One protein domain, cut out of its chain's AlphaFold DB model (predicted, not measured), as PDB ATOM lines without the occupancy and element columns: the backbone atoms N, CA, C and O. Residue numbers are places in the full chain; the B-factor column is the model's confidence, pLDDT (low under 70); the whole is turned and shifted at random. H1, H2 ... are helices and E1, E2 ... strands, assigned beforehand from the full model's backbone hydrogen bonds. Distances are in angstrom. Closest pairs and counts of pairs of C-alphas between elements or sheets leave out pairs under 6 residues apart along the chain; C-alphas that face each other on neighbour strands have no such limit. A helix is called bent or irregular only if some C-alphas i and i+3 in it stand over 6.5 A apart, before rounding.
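Overview. This is residues 3 to 99 of the 137 residues of an uncharacterized protein of Candidatus Kentron sp. H (UniProt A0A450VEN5). A small head, a sheet of three short strands with H1 over one side of it and H2 and H3 by it, extends into a long arm of H4, H5 and residues 82 to 99. The arm makes much of the length, and residues 94 to 99 stick out free at its far end. The printed part has 97 residues with five named helices and three named strands, in the order E1 H1 E2 H2 E3 H3 H4 H5; the sheet runs E2 E1 E3, all parallel. The class is mixed, helices and strands; the whole is loose, with a radius of gyration of the C-alphas of 17.2 A and spans of 51 by 29 by 24 A.

Along the chain. Find C-alpha 3 at (-11.717, -17.720, 20.778), where E1, residues 3 to 6, begins. Next come H1, residues 11 to 16, and E2, residues 24 to 28, 13.2 A long. H2, residues 29 to 33, and E3, residues 44 to 46, follow. H3, residues 50 to 57, is 11.2 A long and only just irregular: C-alphas 51 and 54 are 6.6 A apart. H4, residues 63 to 73, starts with C-alpha 63 at (-25.207, -29.184, 26.790) and is 15.0 A long. H5, residues 75 to 81, ends with C-alpha 81 at (-28.108, -38.562, 10.623).

Arrangement. Look first at inner strand E1, with edge strands E2 and E3 as its parallel neighbours. N 4 and O 25 are 3.0 A apart, and N 3 and O 44 are 2.8 A apart, both within hydrogen-bond range. E1, H1, E2 form a strand-helix-strand unit, two parallel neighbour strands with a helix between, its crossover right-handed; E2, H2, E3 form a split one, with E1 between the strands, also right-handed. H1 is on the sheet over E1 at a height of 8.7 A, slantwise to the strands at 39 degrees to E1 on the local plane; the closest C-alphas of H1 and E1 are those of Ser 12 and Thr 6, 5.5 A apart. H2 and H3 only graze the sheet, and they touch, the C-alphas of Glu 29 and Ser 52 being closest at 5.8 A. H3 and H4 are close but not clearly touching, with C-alphas 57 and 66 closest at 6.3 A, at a shallow tilt of 22 degrees, opposite ways. H4 and H5 only just touch, and only at the corner, with 3 pairs of C-alphas within 8 A, the closest being Leu 72 and Cys 78 at 5.0 A. Every O i to N i+4 pair is within hydrogen-bond range in H1, H2, H4 and H5, against 2 of 4 in H3.

Size, cuts and confidence. Look to the C-alphas of Gly 20 and Glu 98, the two farthest apart, at 53.9 A. The printed part has no cut, and no link between named elements is long. Residues 82 to 99 hold no named element. Confidence is low, under 70, at residues 8 to 11.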
ATOM      1  N   TYR A   3     -12.914 -16.946  20.462       87.50
ATOM      2  CA  TYR A   3     -11.717 -17.720  20.778       87.50
ATOM      3  C   TYR A   3     -11.202 -18.487  19.566       87.50
ATOM      4  O   TYR A   3     -11.981 -19.055  18.794       87.50
ATOM      5  N   VAL A   4      -9.880 -18.563  19.457       84.62
ATOM      6  CA  VAL A   4      -9.182 -19.488  18.564       84.62
ATOM      7  C   VAL A   4      -8.364 -20.440  19.429       84.62
ATOM      8  O   VAL A   4      -7.460 -20.003  20.132       84.62
ATOM      9  N   ILE A   5      -8.685 -21.732  19.396       83.38
ATOM     10  CA  ILE A   5      -8.008 -22.745  20.215       83.38
ATOM     11  C   ILE A   5      -7.072 -23.549  19.325       83.38
ATOM     12  O   ILE A   5      -7.486 -24.452  18.600       83.38
ATOM     13  N   THR A   6      -5.804 -23.175  19.349       80.44
ATOM     14  CA  THR A   6      -4.764 -23.755  18.510       80.44
ATOM     15  C   THR A   6      -4.199 -25.034  19.128       80.44
ATOM     16  O   THR A   6      -4.075 -25.160  20.346       80.44
ATOM     17  N   GLY A   7      -3.852 -26.002  18.282       71.25
ATOM     18  CA  GLY A   7      -3.051 -27.158  18.684       71.25
ATOM     19  C   GLY A   7      -1.558 -26.886  18.507       71.25
ATOM     20  O   GLY A   7      -1.150 -25.794  18.126       71.25
ATOM     21  N   GLY A   8      -0.717 -27.904  18.682       66.62
ATOM     22  CA  GLY A   8       0.727 -27.810  18.405       66.62
ATOM     23  C   GLY A   8       1.114 -27.919  16.921       66.62
ATOM     24  O   GLY A   8       2.206 -28.388  16.611       66.62
ATOM     25  N   ASN A   9       0.215 -27.605  15.982       67.62
ATOM     26  CA  ASN A   9       0.427 -27.831  14.550       67.62
ATOM     27  C   ASN A   9       0.903 -26.573  13.798       67.62
ATOM     28  O   ASN A   9       0.841 -25.452  14.289       67.62
ATOM     29  N   PHE A  10       1.387 -26.770  12.566       59.88
ATOM     30  CA  PHE A  10       1.991 -25.719  11.732       59.88
ATOM     31  C   PHE A  10       1.098 -24.479  11.542       59.88
ATOM     32  O   PHE A  10       1.593 -23.357  11.475       59.88
ATOM     33  N   THR A  11      -0.224 -24.664  11.488       69.94
ATOM     34  CA  THR A  11      -1.195 -23.574  11.312       69.94
ATOM     35  C   THR A  11      -1.290 -22.634  12.510       69.94
ATOM     36  O   THR A  11      -1.768 -21.514  12.353       69.94
ATOM     37  N   SER A  12      -0.833 -23.049  13.691       72.12
ATOM     38  CA  SER A  12      -0.931 -22.250  14.915       72.12
ATOM     39  C   SER A  12      -0.103 -20.974  14.839       72.12
ATOM     40  O   SER A  12      -0.580 -19.922  15.247       72.12
ATOM     41  N   HIS A  13       1.086 -21.028  14.226       74.44
ATOM     42  CA  HIS A  13       1.942 -19.850  14.051       74.44
ATOM     43  C   HIS A  13       1.277 -18.750  13.218       74.44
ATOM     44  O   HIS A  13       1.370 -17.584  13.577       74.44
ATOM     45  N   LEU A  14       0.558 -19.124  12.153       78.25
ATOM     46  CA  LEU A  14      -0.177 -18.171  11.315       78.25
ATOM     47  C   LEU A  14      -1.345 -17.532  12.068       78.25
ATOM     48  O   LEU A  14      -1.680 -16.377  11.837       78.25
ATOM     49  N   LEU A  15      -1.983 -18.287  12.963       82.19
ATOM     50  CA  LEU A  15      -3.105 -17.776  13.739       82.19
ATOM     51  C   LEU A  15      -2.633 -16.793  14.802       82.19
ATOM     52  O   LEU A  15      -3.294 -15.778  14.978       82.19
ATOM     53  N   TYR A  16      -1.482 -17.031  15.435       80.88
ATOM     54  CA  TYR A  16      -0.911 -16.128  16.439       80.88
ATOM     55  C   TYR A  16      -0.691 -14.693  15.945       80.88
ATOM     56  O   TYR A  16      -0.763 -13.765  16.746       80.88
ATOM     57  N   GLU A  17      -0.495 -14.482  14.642       83.31
ATOM     58  CA  GLU A  17      -0.405 -13.137  14.054       83.31
ATOM     59  C   GLU A  17      -1.705 -12.323  14.206       83.31
ATOM     60  O   GLU A  17      -1.694 -11.103  14.069       83.31
ATOM     61  N   LEU A  18      -2.829 -12.979  14.510       82.00
ATOM     62  CA  LEU A  18      -4.127 -12.347  14.747       82.00
ATOM     63  C   LEU A  18      -4.354 -11.961  16.219       82.00
ATOM     64  O   LEU A  18      -5.389 -11.368  16.527       82.00
ATOM     65  N   GLU A  19      -3.433 -12.292  17.131       82.50
ATOM     66  CA  GLU A  19      -3.576 -11.968  18.556       82.50
ATOM     67  C   GLU A  19      -3.672 -10.449  18.762       82.50
ATOM     68  O   GLU A  19      -2.957  -9.664  18.139       82.50
ATOM     69  N   GLY A  20      -4.597 -10.012  19.620       79.94
ATOM     70  CA  GLY A  20      -4.863  -8.586  19.846       79.94
ATOM     71  C   GLY A  20      -5.656  -7.893  18.728       79.94
ATOM     72  O   GLY A  20      -6.069  -6.743  18.896       79.94
ATOM     73  N   HIS A  21      -5.950  -8.585  17.624       81.62
ATOM     74  CA  HIS A  21      -6.819  -8.089  16.563       81.62
ATOM     75  C   HIS A  21      -8.251  -8.629  16.711       81.62
ATOM     76  O   HIS A  21      -8.492  -9.738  17.180       81.62
ATOM     77  N   PHE A  22      -9.241  -7.826  16.307       83.00
ATOM     78  CA  PHE A  22     -10.662  -8.215  16.218       83.00
ATOM     79  C   PHE A  22     -11.320  -8.715  17.524       83.00
ATOM     80  O   PHE A  22     -12.381  -9.341  17.477       83.00
ATOM     81  N   GLY A  23     -10.717  -8.440  18.687       85.44
ATOM     82  CA  GLY A  23     -11.190  -8.972  19.970       85.44
ATOM     83  C   GLY A  23     -11.136 -10.502  20.027       85.44
ATOM     84  O   GLY A  23     -11.999 -11.123  20.650       85.44
ATOM     85  N   LEU A  24     -10.180 -11.098  19.312       88.69
ATOM     86  CA  LEU A  24      -9.886 -12.523  19.360       88.69
ATOM     87  C   LEU A  24      -8.961 -12.808  20.536       88.69
ATOM     88  O   LEU A  24      -8.034 -12.047  20.800       88.69
ATOM     89  N   ARG A  25      -9.217 -13.927  21.207       89.75
ATOM     90  CA  ARG A  25      -8.292 -14.512  22.169       89.75
ATOM     91  C   ARG A  25      -7.792 -15.838  21.625       89.75
ATOM     92  O   ARG A  25      -8.594 -16.757  21.426       89.75
ATOM     93  N   ILE A  26      -6.495 -15.934  21.380       90.19
ATOM     94  CA  ILE A  26      -5.860 -17.158  20.909       90.19
ATOM     95  C   ILE A  26      -5.296 -17.897  22.118       90.19
ATOM     96  O   ILE A  26      -4.702 -17.294  23.006       90.19
ATOM     97  N   LEU A  27      -5.548 -19.201  22.180       90.06
ATOM     98  CA  LEU A  27      -5.062 -20.078  23.242       90.06
ATOM     99  C   LEU A  27      -4.431 -21.319  22.616       90.06
ATOM    100  O   LEU A  27      -4.974 -21.853  21.643       90.06
ATOM    101  N   THR A  28      -3.329 -21.814  23.172       88.88
ATOM    102  CA  THR A  28      -2.922 -23.206  22.949       88.88
ATOM    103  C   THR A  28      -3.806 -24.164  23.739       88.88
ATOM    104  O   THR A  28      -4.555 -23.782  24.643       88.88
ATOM    105  N   GLU A  29      -3.688 -25.451  23.424       88.31
ATOM    106  CA  GLU A  29      -4.262 -26.515  24.238       88.31
ATOM    107  C   GLU A  29      -3.742 -26.480  25.686       88.31
ATOM    108  O   GLU A  29      -4.531 -26.613  26.622       88.31
ATOM    109  N   GLU A  30      -2.441 -26.266  25.892       88.12
ATOM    110  CA  GLU A  30      -1.829 -26.177  27.221       88.12
ATOM    111  C   GLU A  30      -2.339 -24.964  28.007       88.12
ATOM    112  O   GLU A  30      -2.675 -25.094  29.186       88.12
ATOM    113  N   GLU A  31      -2.452 -23.803  27.357       91.25
ATOM    114  CA  GLU A  31      -2.992 -22.583  27.966       91.25
ATOM    115  C   GLU A  31      -4.455 -22.767  28.368       91.25
ATOM    116  O   GLU A  31      -4.843 -22.399  29.476       91.25
ATOM    117  N   LEU A  32      -5.261 -23.394  27.504       91.81
ATOM    118  CA  LEU A  32      -6.643 -23.722  27.832       91.81
ATOM    119  C   LEU A  32      -6.701 -24.678  29.028       91.81
ATOM    120  O   LEU A  32      -7.435 -24.404  29.979       91.81
ATOM    121  N   ARG A  33      -5.898 -25.753  29.021       90.12
ATOM    122  CA  ARG A  33      -5.849 -26.755  30.099       90.12
ATOM    123  C   ARG A  33      -5.445 -26.166  31.450       90.12
ATOM    124  O   ARG A  33      -5.985 -26.608  32.459       90.12
ATOM    125  N   GLY A  34      -4.540 -25.190  31.463       92.12
ATOM    126  CA  GLY A  34      -4.100 -24.482  32.669       92.12
ATOM    127  C   GLY A  34      -5.007 -23.328  33.106       92.12
ATOM    128  O   GLY A  34      -4.692 -22.664  34.091       92.12
ATOM    129  N   SER A  35      -6.098 -23.062  32.383       91.81
ATOM    130  CA  SER A  35      -7.004 -21.945  32.654       91.81
ATOM    131  C   SER A  35      -8.359 -22.386  33.213       91.81
ATOM    132  O   SER A  35      -8.833 -23.493  32.937       91.81
ATOM    133  N   ASP A  36      -9.020 -21.444  33.891       93.06
ATOM    134  CA  ASP A  36     -10.409 -21.546  34.368       93.06
ATOM    135  C   ASP A  36     -11.430 -21.054  33.324       93.06
ATOM    136  O   ASP A  36     -12.549 -20.664  33.653       93.06
ATOM    137  N   ILE A  37     -11.035 -20.988  32.048       93.62
ATOM    138  CA  ILE A  37     -11.930 -20.548  30.976       93.62
ATOM    139  C   ILE A  37     -12.982 -21.628  30.742       93.62
ATOM    140  O   ILE A  37     -12.635 -22.784  30.517       93.62
ATOM    141  N   SER A  38     -14.248 -21.227  30.713       94.25
ATOM    142  CA  SER A  38     -15.342 -22.028  30.174       94.25
ATOM    143  C   SER A  38     -16.000 -21.315  28.995       94.25
ATOM    144  O   SER A  38     -15.839 -20.104  28.807       94.25
ATOM    145  N   PHE A  39     -16.683 -22.083  28.149       95.25
ATOM    146  CA  PHE A  39     -17.299 -21.590  26.923       95.25
ATOM    147  C   PHE A  39     -18.814 -21.682  27.024       95.25
ATOM    148  O   PHE A  39     -19.374 -22.772  27.096       95.25
ATOM    149  N   GLY A  40     -19.483 -20.537  26.978       93.50
ATOM    150  CA  GLY A  40     -20.936 -20.468  26.966       93.50
ATOM    151  C   GLY A  40     -21.523 -20.498  25.555       93.50
ATOM    152  O   GLY A  40     -20.838 -20.361  24.539       93.50
ATOM    153  N   ARG A  41     -22.855 -20.569  25.494       92.81
ATOM    154  CA  ARG A  41     -23.645 -20.579  24.248       92.81
ATOM    155  C   ARG A  41     -23.316 -19.441  23.272       92.81
ATOM    156  O   ARG A  41     -23.395 -19.613  22.058       92.81
ATOM    157  N   ASN A  42     -22.966 -18.268  23.796       92.81
ATOM    158  CA  ASN A  42     -22.701 -17.070  22.994       92.81
ATOM    159  C   ASN A  42     -21.232 -16.937  22.561       92.81
ATOM    160  O   ASN A  42     -20.889 -15.987  21.848       92.81
ATOM    161  N   ASP A  43     -20.360 -17.852  22.986       93.00
ATOM    162  CA  ASP A  43     -18.956 -17.835  22.601       93.00
ATOM    163  C   ASP A  43     -18.749 -18.454  21.221       93.00
ATOM    164  O   ASP A  43     -19.219 -19.552  20.893       93.00
ATOM    165  N   LYS A  44     -17.997 -17.732  20.390       92.69
ATOM    166  CA  LYS A  44     -17.602 -18.202  19.065       92.69
ATOM    167  C   LYS A  44     -16.245 -18.865  19.190       92.69
ATOM    168  O   LYS A  44     -15.295 -18.236  19.646       92.69
ATOM    169  N   LEU A  45     -16.173 -20.129  18.787       92.62
ATOM    170  CA  LEU A  45     -14.975 -20.952  18.914       92.62
ATOM    171  C   LEU A  45     -14.517 -21.368  17.526       92.62
ATOM    172  O   LEU A  45     -15.305 -21.924  16.759       92.62
ATOM    173  N   PHE A  46     -13.248 -21.132  17.229       91.00
ATOM    174  CA  PHE A  46     -12.562 -21.730  16.097       91.00
ATOM    175  C   PHE A  46     -11.515 -22.714  16.619       91.00
ATOM    176  O   PHE A  46     -10.575 -22.320  17.304       91.00
ATOM    177  N   VAL A  47     -11.702 -24.000  16.318       89.81
ATOM    178  CA  VAL A  47     -10.853 -25.097  16.809       89.81
ATOM    179  C   VAL A  47     -10.234 -25.803  15.594       89.81
ATOM    180  O   VAL A  47     -10.828 -26.742  15.063       89.81
ATOM    181  N   PRO A  48      -9.095 -25.312  15.067       82.69
ATOM    182  CA  PRO A  48      -8.464 -25.831  13.847       82.69
ATOM    183  C   PRO A  48      -7.933 -27.266  13.962       82.69
ATOM    184  O   PRO A  48      -7.760 -27.941  12.948       82.69
ATOM    185  N   SER A  49      -7.639 -27.738  15.171       80.38
ATOM    186  CA  SER A  49      -7.067 -29.060  15.431       80.38
ATOM    187  C   SER A  49      -8.060 -29.970  16.132       80.38
ATOM    188  O   SER A  49      -8.655 -29.619  17.147       80.38
ATOM    189  N   GLN A  50      -8.147 -31.209  15.650       77.50
ATOM    190  CA  GLN A  50      -8.966 -32.223  16.302       77.50
ATOM    191  C   GLN A  50      -8.481 -32.560  17.720       77.50
ATOM    192  O   GLN A  50      -9.309 -32.858  18.574       77.50
ATOM    193  N   SER A  51      -7.169 -32.512  17.974       80.31
ATOM    194  CA  SER A  51      -6.599 -32.764  19.308       80.31
ATOM    195  C   SER A  51      -7.100 -31.769  20.354       80.31
ATOM    196  O   SER A  51      -7.273 -32.125  21.512       80.31
ATOM    197  N   SER A  52      -7.404 -30.546  19.925       84.38
ATOM    198  CA  SER A  52      -7.846 -29.470  20.805       84.38
ATOM    199  C   SER A  52      -9.361 -29.474  21.030       84.38
ATOM    200  O   SER A  52      -9.851 -28.687  21.835       84.38
ATOM    201  N   LEU A  53     -10.112 -30.351  20.348       88.31
ATOM    202  CA  LEU A  53     -11.563 -30.440  20.514       88.31
ATOM    203  C   LEU A  53     -11.947 -31.017  21.880       88.31
ATOM    204  O   LEU A  53     -12.838 -30.472  22.523       88.31
ATOM    205  N   ASP A  54     -11.256 -32.063  22.339       88.62
ATOM    206  CA  ASP A  54     -11.533 -32.703  23.632       88.62
ATOM    207  C   ASP A  54     -11.416 -31.697  24.804       88.62
ATOM    208  O   ASP A  54     -12.403 -31.514  25.519       88.62
ATOM    209  N   PRO A  55     -10.308 -30.936  24.966       90.44
ATOM    210  CA  PRO A  55     -10.213 -29.915  26.018       90.44
ATOM    211  C   PRO A  55     -11.247 -28.786  25.911       90.44
ATOM    212  O   PRO A  55     -11.553 -28.143  26.917       90.44
ATOM    213  N   VAL A  56     -11.764 -28.513  24.708       92.75
ATOM    214  CA  VAL A  56     -12.852 -27.546  24.502       92.75
ATOM    215  C   VAL A  56     -14.185 -28.125  24.962       92.75
ATOM    216  O   VAL A  56     -14.930 -27.433  25.650       92.75
ATOM    217  N   MET A  57     -14.476 -29.382  24.620       92.75
ATOM    218  CA  MET A  57     -15.693 -30.082  25.040       92.75
ATOM    219  C   MET A  57     -15.763 -30.236  26.564       92.75
ATOM    220  O   MET A  57     -16.825 -30.021  27.137       92.75
ATOM    221  N   GLU A  58     -14.634 -30.509  27.229       93.06
ATOM    222  CA  GLU A  58     -14.520 -30.560  28.699       93.06
ATOM    223  C   GLU A  58     -14.914 -29.242  29.395       93.06
ATOM    224  O   GLU A  58     -15.277 -29.248  30.568       93.06
ATOM    225  N   ARG A  59     -14.824 -28.114  28.684       93.69
ATOM    226  CA  ARG A  59     -15.053 -26.750  29.195       93.69
ATOM    227  C   ARG A  59     -16.296 -26.086  28.608       93.69
ATOM    228  O   ARG A  59     -16.467 -24.872  28.736       93.69
ATOM    229  N   LEU A  60     -17.119 -26.843  27.893       94.56
ATOM    230  CA  LEU A  60     -18.278 -26.312  27.196       94.56
ATOM    231  C   LEU A  60     -19.502 -26.308  28.119       94.56
ATOM    232  O   LEU A  60     -20.121 -27.344  28.352       94.56
ATOM    233  N   ASP A  61     -19.914 -25.121  28.555       94.56
ATOM    234  CA  ASP A  61     -21.113 -24.886  29.369       94.56
ATOM    235  C   ASP A  61     -22.364 -24.741  28.479       94.56
ATOM    236  O   ASP A  61     -23.183 -23.828  28.625       94.56
ATOM    237  N   ASP A  62     -22.496 -25.631  27.497       94.88
ATOM    238  CA  ASP A  62     -23.612 -25.678  26.555       94.88
ATOM    239  C   ASP A  62     -23.938 -27.144  26.222       94.88
ATOM    240  O   ASP A  62     -23.340 -27.718  25.306       94.88
ATOM    241  N   PRO A  63     -24.869 -27.773  26.967       93.38
ATOM    242  CA  PRO A  63     -25.207 -29.184  26.790       93.38
ATOM    243  C   PRO A  63     -25.737 -29.524  25.393       93.38
ATOM    244  O   PRO A  63     -25.457 -30.607  24.883       93.38
ATOM    245  N   GLU A  64     -26.480 -28.613  24.754       93.81
ATOM    246  CA  GLU A  64     -27.009 -28.828  23.399       93.81
ATOM    247  C   GLU A  64     -25.864 -28.868  22.385       93.81
ATOM    248  O   GLU A  64     -25.790 -29.764  21.539       93.81
ATOM    249  N   ARG A  65     -24.936 -27.911  22.489       93.75
ATOM    250  CA  ARG A  65     -23.767 -27.849  21.611       93.75
ATOM    251  C   ARG A  65     -22.797 -28.999  21.873       93.75
ATOM    252  O   ARG A  65     -22.256 -29.540  20.909       93.75
ATOM    253  N   LEU A  66     -22.602 -29.392  23.132       93.00
ATOM    254  CA  LEU A  66     -21.798 -30.557  23.500       93.00
ATOM    255  C   LEU A  66     -22.369 -31.824  22.862       93.00
ATOM    256  O   LEU A  66     -21.644 -32.534  22.167       93.00
ATOM    257  N   HIS A  67     -23.679 -32.043  23.000       90.56
ATOM    258  CA  HIS A  67     -24.350 -33.188  22.397       90.56
ATOM    259  C   HIS A  67     -24.179 -33.219  20.875       90.56
ATOM    260  O   HIS A  67     -23.798 -34.242  20.308       90.56
ATOM    261  N   ALA A  68     -24.385 -32.084  20.201       89.75
ATOM    262  CA  ALA A  68     -24.197 -31.993  18.756       89.75
ATOM    263  C   ALA A  68     -22.751 -32.318  18.331       89.75
ATOM    264  O   ALA A  68     -22.536 -33.000  17.327       89.75
ATOM    265  N   LEU A  69     -21.748 -31.862  19.093       89.62
ATOM    266  CA  LEU A  69     -20.345 -32.194  18.838       89.62
ATOM    267  C   LEU A  69     -20.071 -33.692  19.004       89.62
ATOM    268  O   LEU A  69     -19.351 -34.256  18.180       89.62
ATOM    269  N   GLU A  70     -20.654 -34.346  20.008       87.44
ATOM    270  CA  GLU A  70     -20.558 -35.799  20.198       87.44
ATOM    271  C   GLU A  70     -21.195 -36.563  19.029       87.44
ATOM    272  O   GLU A  70     -20.568 -37.459  18.457       87.44
ATOM    273  N   GLU A  71     -22.405 -36.173  18.609       85.38
ATOM    274  CA  GLU A  71     -23.118 -36.813  17.497       85.38
ATOM    275  C   GLU A  71     -22.360 -36.711  16.172       85.38
ATOM    276  O   GLU A  71     -22.254 -37.688  15.426       85.38
ATOM    277  N   LEU A  72     -21.817 -35.528  15.879       84.56
ATOM    278  CA  LEU A  72     -21.033 -35.283  14.672       84.56
ATOM    279  C   LEU A  72     -19.637 -35.905  14.761       84.56
ATOM    280  O   LEU A  72     -18.996 -36.142  13.728       84.56
ATOM    281  N   SER A  73     -19.149 -36.169  15.978       82.69
ATOM    282  CA  SER A  73     -17.820 -36.734  16.169       82.69
ATOM    283  C   SER A  73     -17.747 -38.221  15.825       82.69
ATOM    284  O   SER A  73     -16.734 -38.683  15.276       82.69
ATOM    285  N   ASP A  74     -18.842 -38.936  16.065       82.12
ATOM    286  CA  ASP A  74     -19.043 -40.326  15.680       82.12
ATOM    287  C   ASP A  74     -19.409 -40.431  14.189       82.12
ATOM    288  O   ASP A  74     -20.451 -39.964  13.733       82.12
ATOM    289  N   LYS A  75     -18.549 -41.082  13.394       81.38
ATOM    290  CA  LYS A  75     -18.755 -41.227  11.941       81.38
ATOM    291  C   LYS A  75     -20.003 -42.038  11.599       81.38
ATOM    292  O   LYS A  75     -20.632 -41.762  10.580       81.38
ATOM    293  N   THR A  76     -20.318 -43.062  12.383       83.75
ATOM    294  CA  THR A  76     -21.449 -43.962  12.145       83.75
ATOM    295  C   THR A  76     -22.744 -43.226  12.454       83.75
ATOM    296  O   THR A  76     -23.656 -43.204  11.622       83.75
ATOM    297  N   ARG A  77     -22.799 -42.531  13.594       83.00
ATOM    298  CA  ARG A  77     -23.941 -41.697  13.983       83.00
ATOM    299  C   ARG A  77     -24.137 -40.530  13.019       83.00
ATOM    300  O   ARG A  77     -25.223 -40.379  12.470       83.00
ATOM    301  N   CYS A  78     -23.071 -39.805  12.689       85.56
ATOM    302  CA  CYS A  78     -23.082 -38.731  11.695       85.56
ATOM    303  C   CYS A  78     -23.593 -39.210  10.322       85.56
ATOM    304  O   CYS A  78     -24.487 -38.599   9.738       85.56
ATOM    305  N   ARG A  79     -23.113 -40.356   9.814       86.44
ATOM    306  CA  ARG A  79     -23.625 -40.944   8.557       86.44
ATOM    307  C   ARG A  79     -25.094 -41.353   8.645       86.44
ATOM    308  O   ARG A  79     -25.814 -41.217   7.658       86.44
ATOM    309  N   SER A  80     -25.536 -41.827   9.807       87.19
ATOM    310  CA  SER A  80     -26.938 -42.184  10.047       87.19
ATOM    311  C   SER A  80     -27.834 -40.946   9.983       87.19
ATOM    312  O   SER A  80     -28.852 -40.966   9.294       87.19
ATOM    313  N   LEU A  81     -27.412 -39.851  10.623       87.06
ATOM    314  CA  LEU A  81     -28.108 -38.562  10.623       87.06
ATOM    315  C   LEU A  81     -28.180 -37.931   9.225       87.06
ATOM    316  O   LEU A  81     -29.199 -37.354   8.859       87.06
ATOM    317  N   MET A  82     -27.130 -38.078   8.412       87.69
ATOM    318  CA  MET A  82     -27.080 -37.522   7.053       87.69
ATOM    319  C   MET A  82     -27.801 -38.368   5.996       87.69
ATOM    320  O   MET A  82     -27.921 -37.936   4.849       87.69
ATOM    321  N   ARG A  83     -28.299 -39.561   6.338       89.69
ATOM    322  CA  ARG A  83     -28.928 -40.485   5.380       89.69
ATOM    323  C   ARG A  83     -30.055 -39.858   4.540       89.69
ATOM    324  O   ARG A  83     -30.075 -40.127   3.341       89.69
ATOM    325  N   PRO A  84     -30.943 -38.994   5.081       90.81
ATOM    326  CA  PRO A  84     -31.960 -38.320   4.268       90.81
ATOM    327  C   PRO A  84     -31.382 -37.403   3.179       90.81
ATOM    328  O   PRO A  84     -32.032 -37.187   2.163       90.81
ATOM    329  N   MET A  85     -30.168 -36.874   3.373       90.81
ATOM    330  CA  MET A  85     -29.490 -36.000   2.407       90.81
ATOM    331  C   MET A  85     -28.743 -36.788   1.323       90.81
ATOM    332  O   MET A  85     -28.496 -36.261   0.241       90.81
ATOM    333  N   PHE A  86     -28.395 -38.048   1.599       88.94
ATOM    334  CA  PHE A  86     -27.651 -38.926   0.693       88.94
ATOM    335  C   PHE A  86     -28.322 -40.308   0.599       88.94
ATOM    336  O   PHE A  86     -27.752 -41.301   1.058       88.94
ATOM    337  N   PRO A  87     -29.531 -40.402   0.018       86.00
ATOM    338  CA  PRO A  87     -30.336 -41.628   0.039       86.00
ATOM    339  C   PRO A  87     -29.673 -42.811  -0.683       86.00
ATOM    340  O   PRO A  87     -29.873 -43.961  -0.291       86.00
ATOM    341  N   ASP A  88     -28.838 -42.533  -1.684       88.06
ATOM    342  CA  ASP A  88     -28.124 -43.550  -2.464       88.06
ATOM    343  C   ASP A  88     -26.805 -43.996  -1.812       88.06
ATOM    344  O   ASP A  88     -26.154 -44.937  -2.274       88.06
ATOM    345  N   PHE A  89     -26.382 -43.330  -0.731       84.81
ATOM    346  CA  PHE A  89     -25.137 -43.641  -0.043       84.81
ATOM    347  C   PHE A  89     -25.356 -44.712   1.031       84.81
ATOM    348  O   PHE A  89     -25.998 -44.484   2.057       84.81
ATOM    349  N   GLN A  90     -24.779 -45.892   0.811       87.81
ATOM    350  CA  GLN A  90     -24.827 -47.009   1.754       87.81
ATOM    351  C   GLN A  90     -23.558 -47.046   2.606       87.81
ATOM    352  O   GLN A  90     -22.451 -46.850   2.104       87.81
ATOM    353  N   PHE A  91     -23.708 -47.337   3.896       89.69
ATOM    354  CA  PHE A  91     -22.585 -47.601   4.788       89.69
ATOM    355  C   PHE A  91     -22.936 -48.717   5.771       89.69
ATOM    356  O   PHE A  91     -24.094 -48.890   6.146       89.69
ATOM    357  N   SER A  92     -21.915 -49.445   6.201       88.56
ATOM    358  CA  SER A  92     -21.983 -50.438   7.265       88.56
ATOM    359  C   SER A  92     -20.719 -50.343   8.115       88.56
ATOM    360  O   SER A  92     -19.685 -49.839   7.663       88.56
ATOM    361  N   ARG A  93     -20.829 -50.795   9.364       88.25
ATOM    362  CA  ARG A  93     -19.681 -51.115  10.212       88.25
ATOM    363  C   ARG A  93     -19.385 -52.604  10.049       88.25
ATOM    364  O   ARG A  93     -20.314 -53.389   9.884       88.25
ATOM    365  N   MET A  94     -18.106 -52.947  10.063       88.50
ATOM    366  CA  MET A  94     -17.607 -54.311   9.958       88.50
ATOM    367  C   MET A  94     -16.261 -54.371  10.672       88.50
ATOM    368  O   MET A  94     -15.433 -53.471  10.496       88.50
ATOM    369  N   GLU A  95     -16.059 -55.397  11.485       89.94
ATOM    370  CA  GLU A  95     -14.764 -55.702  12.084       89.94
ATOM    371  C   GLU A  95     -13.863 -56.394  11.054       89.94
ATOM    372  O   GLU A  95     -14.332 -57.124  10.183       89.94
ATOM    373  N   LEU A  96     -12.542 -56.205  11.147       88.00
ATOM    374  CA  LEU A  96     -11.607 -56.808  10.182       88.00
ATOM    375  C   LEU A  96     -11.701 -58.342  10.145       88.00
ATOM    376  O   LEU A  96     -11.467 -58.937   9.101       88.00
ATOM    377  N   SER A  97     -12.048 -58.979  11.266       91.31
ATOM    378  CA  SER A  97     -12.236 -60.432  11.360       91.31
ATOM    379  C   SER A  97     -13.479 -60.945  10.634       91.31
ATOM    380  O   SER A  97     -13.595 -62.146  10.419       91.31
ATOM    381  N   GLU A  98     -14.421 -60.061  10.313       90.75
ATOM    382  CA  GLU A  98     -15.651 -60.384   9.587       90.75
ATOM    383  C   GLU A  98     -15.481 -60.212   8.069       90.75
ATOM    384  O   GLU A  98     -16.392 -60.543   7.318       90.75
ATOM    385  N   MET A  99     -14.339 -59.678   7.616       90.50
ATOM    386  CA  MET A  99     -14.043 -59.514   6.195       90.50
ATOM    387  C   MET A  99     -13.553 -60.827   5.586       90.50
ATOM    388  O   MET A  99     -12.557 -61.403   6.027       90.50
TER     389      MET A  99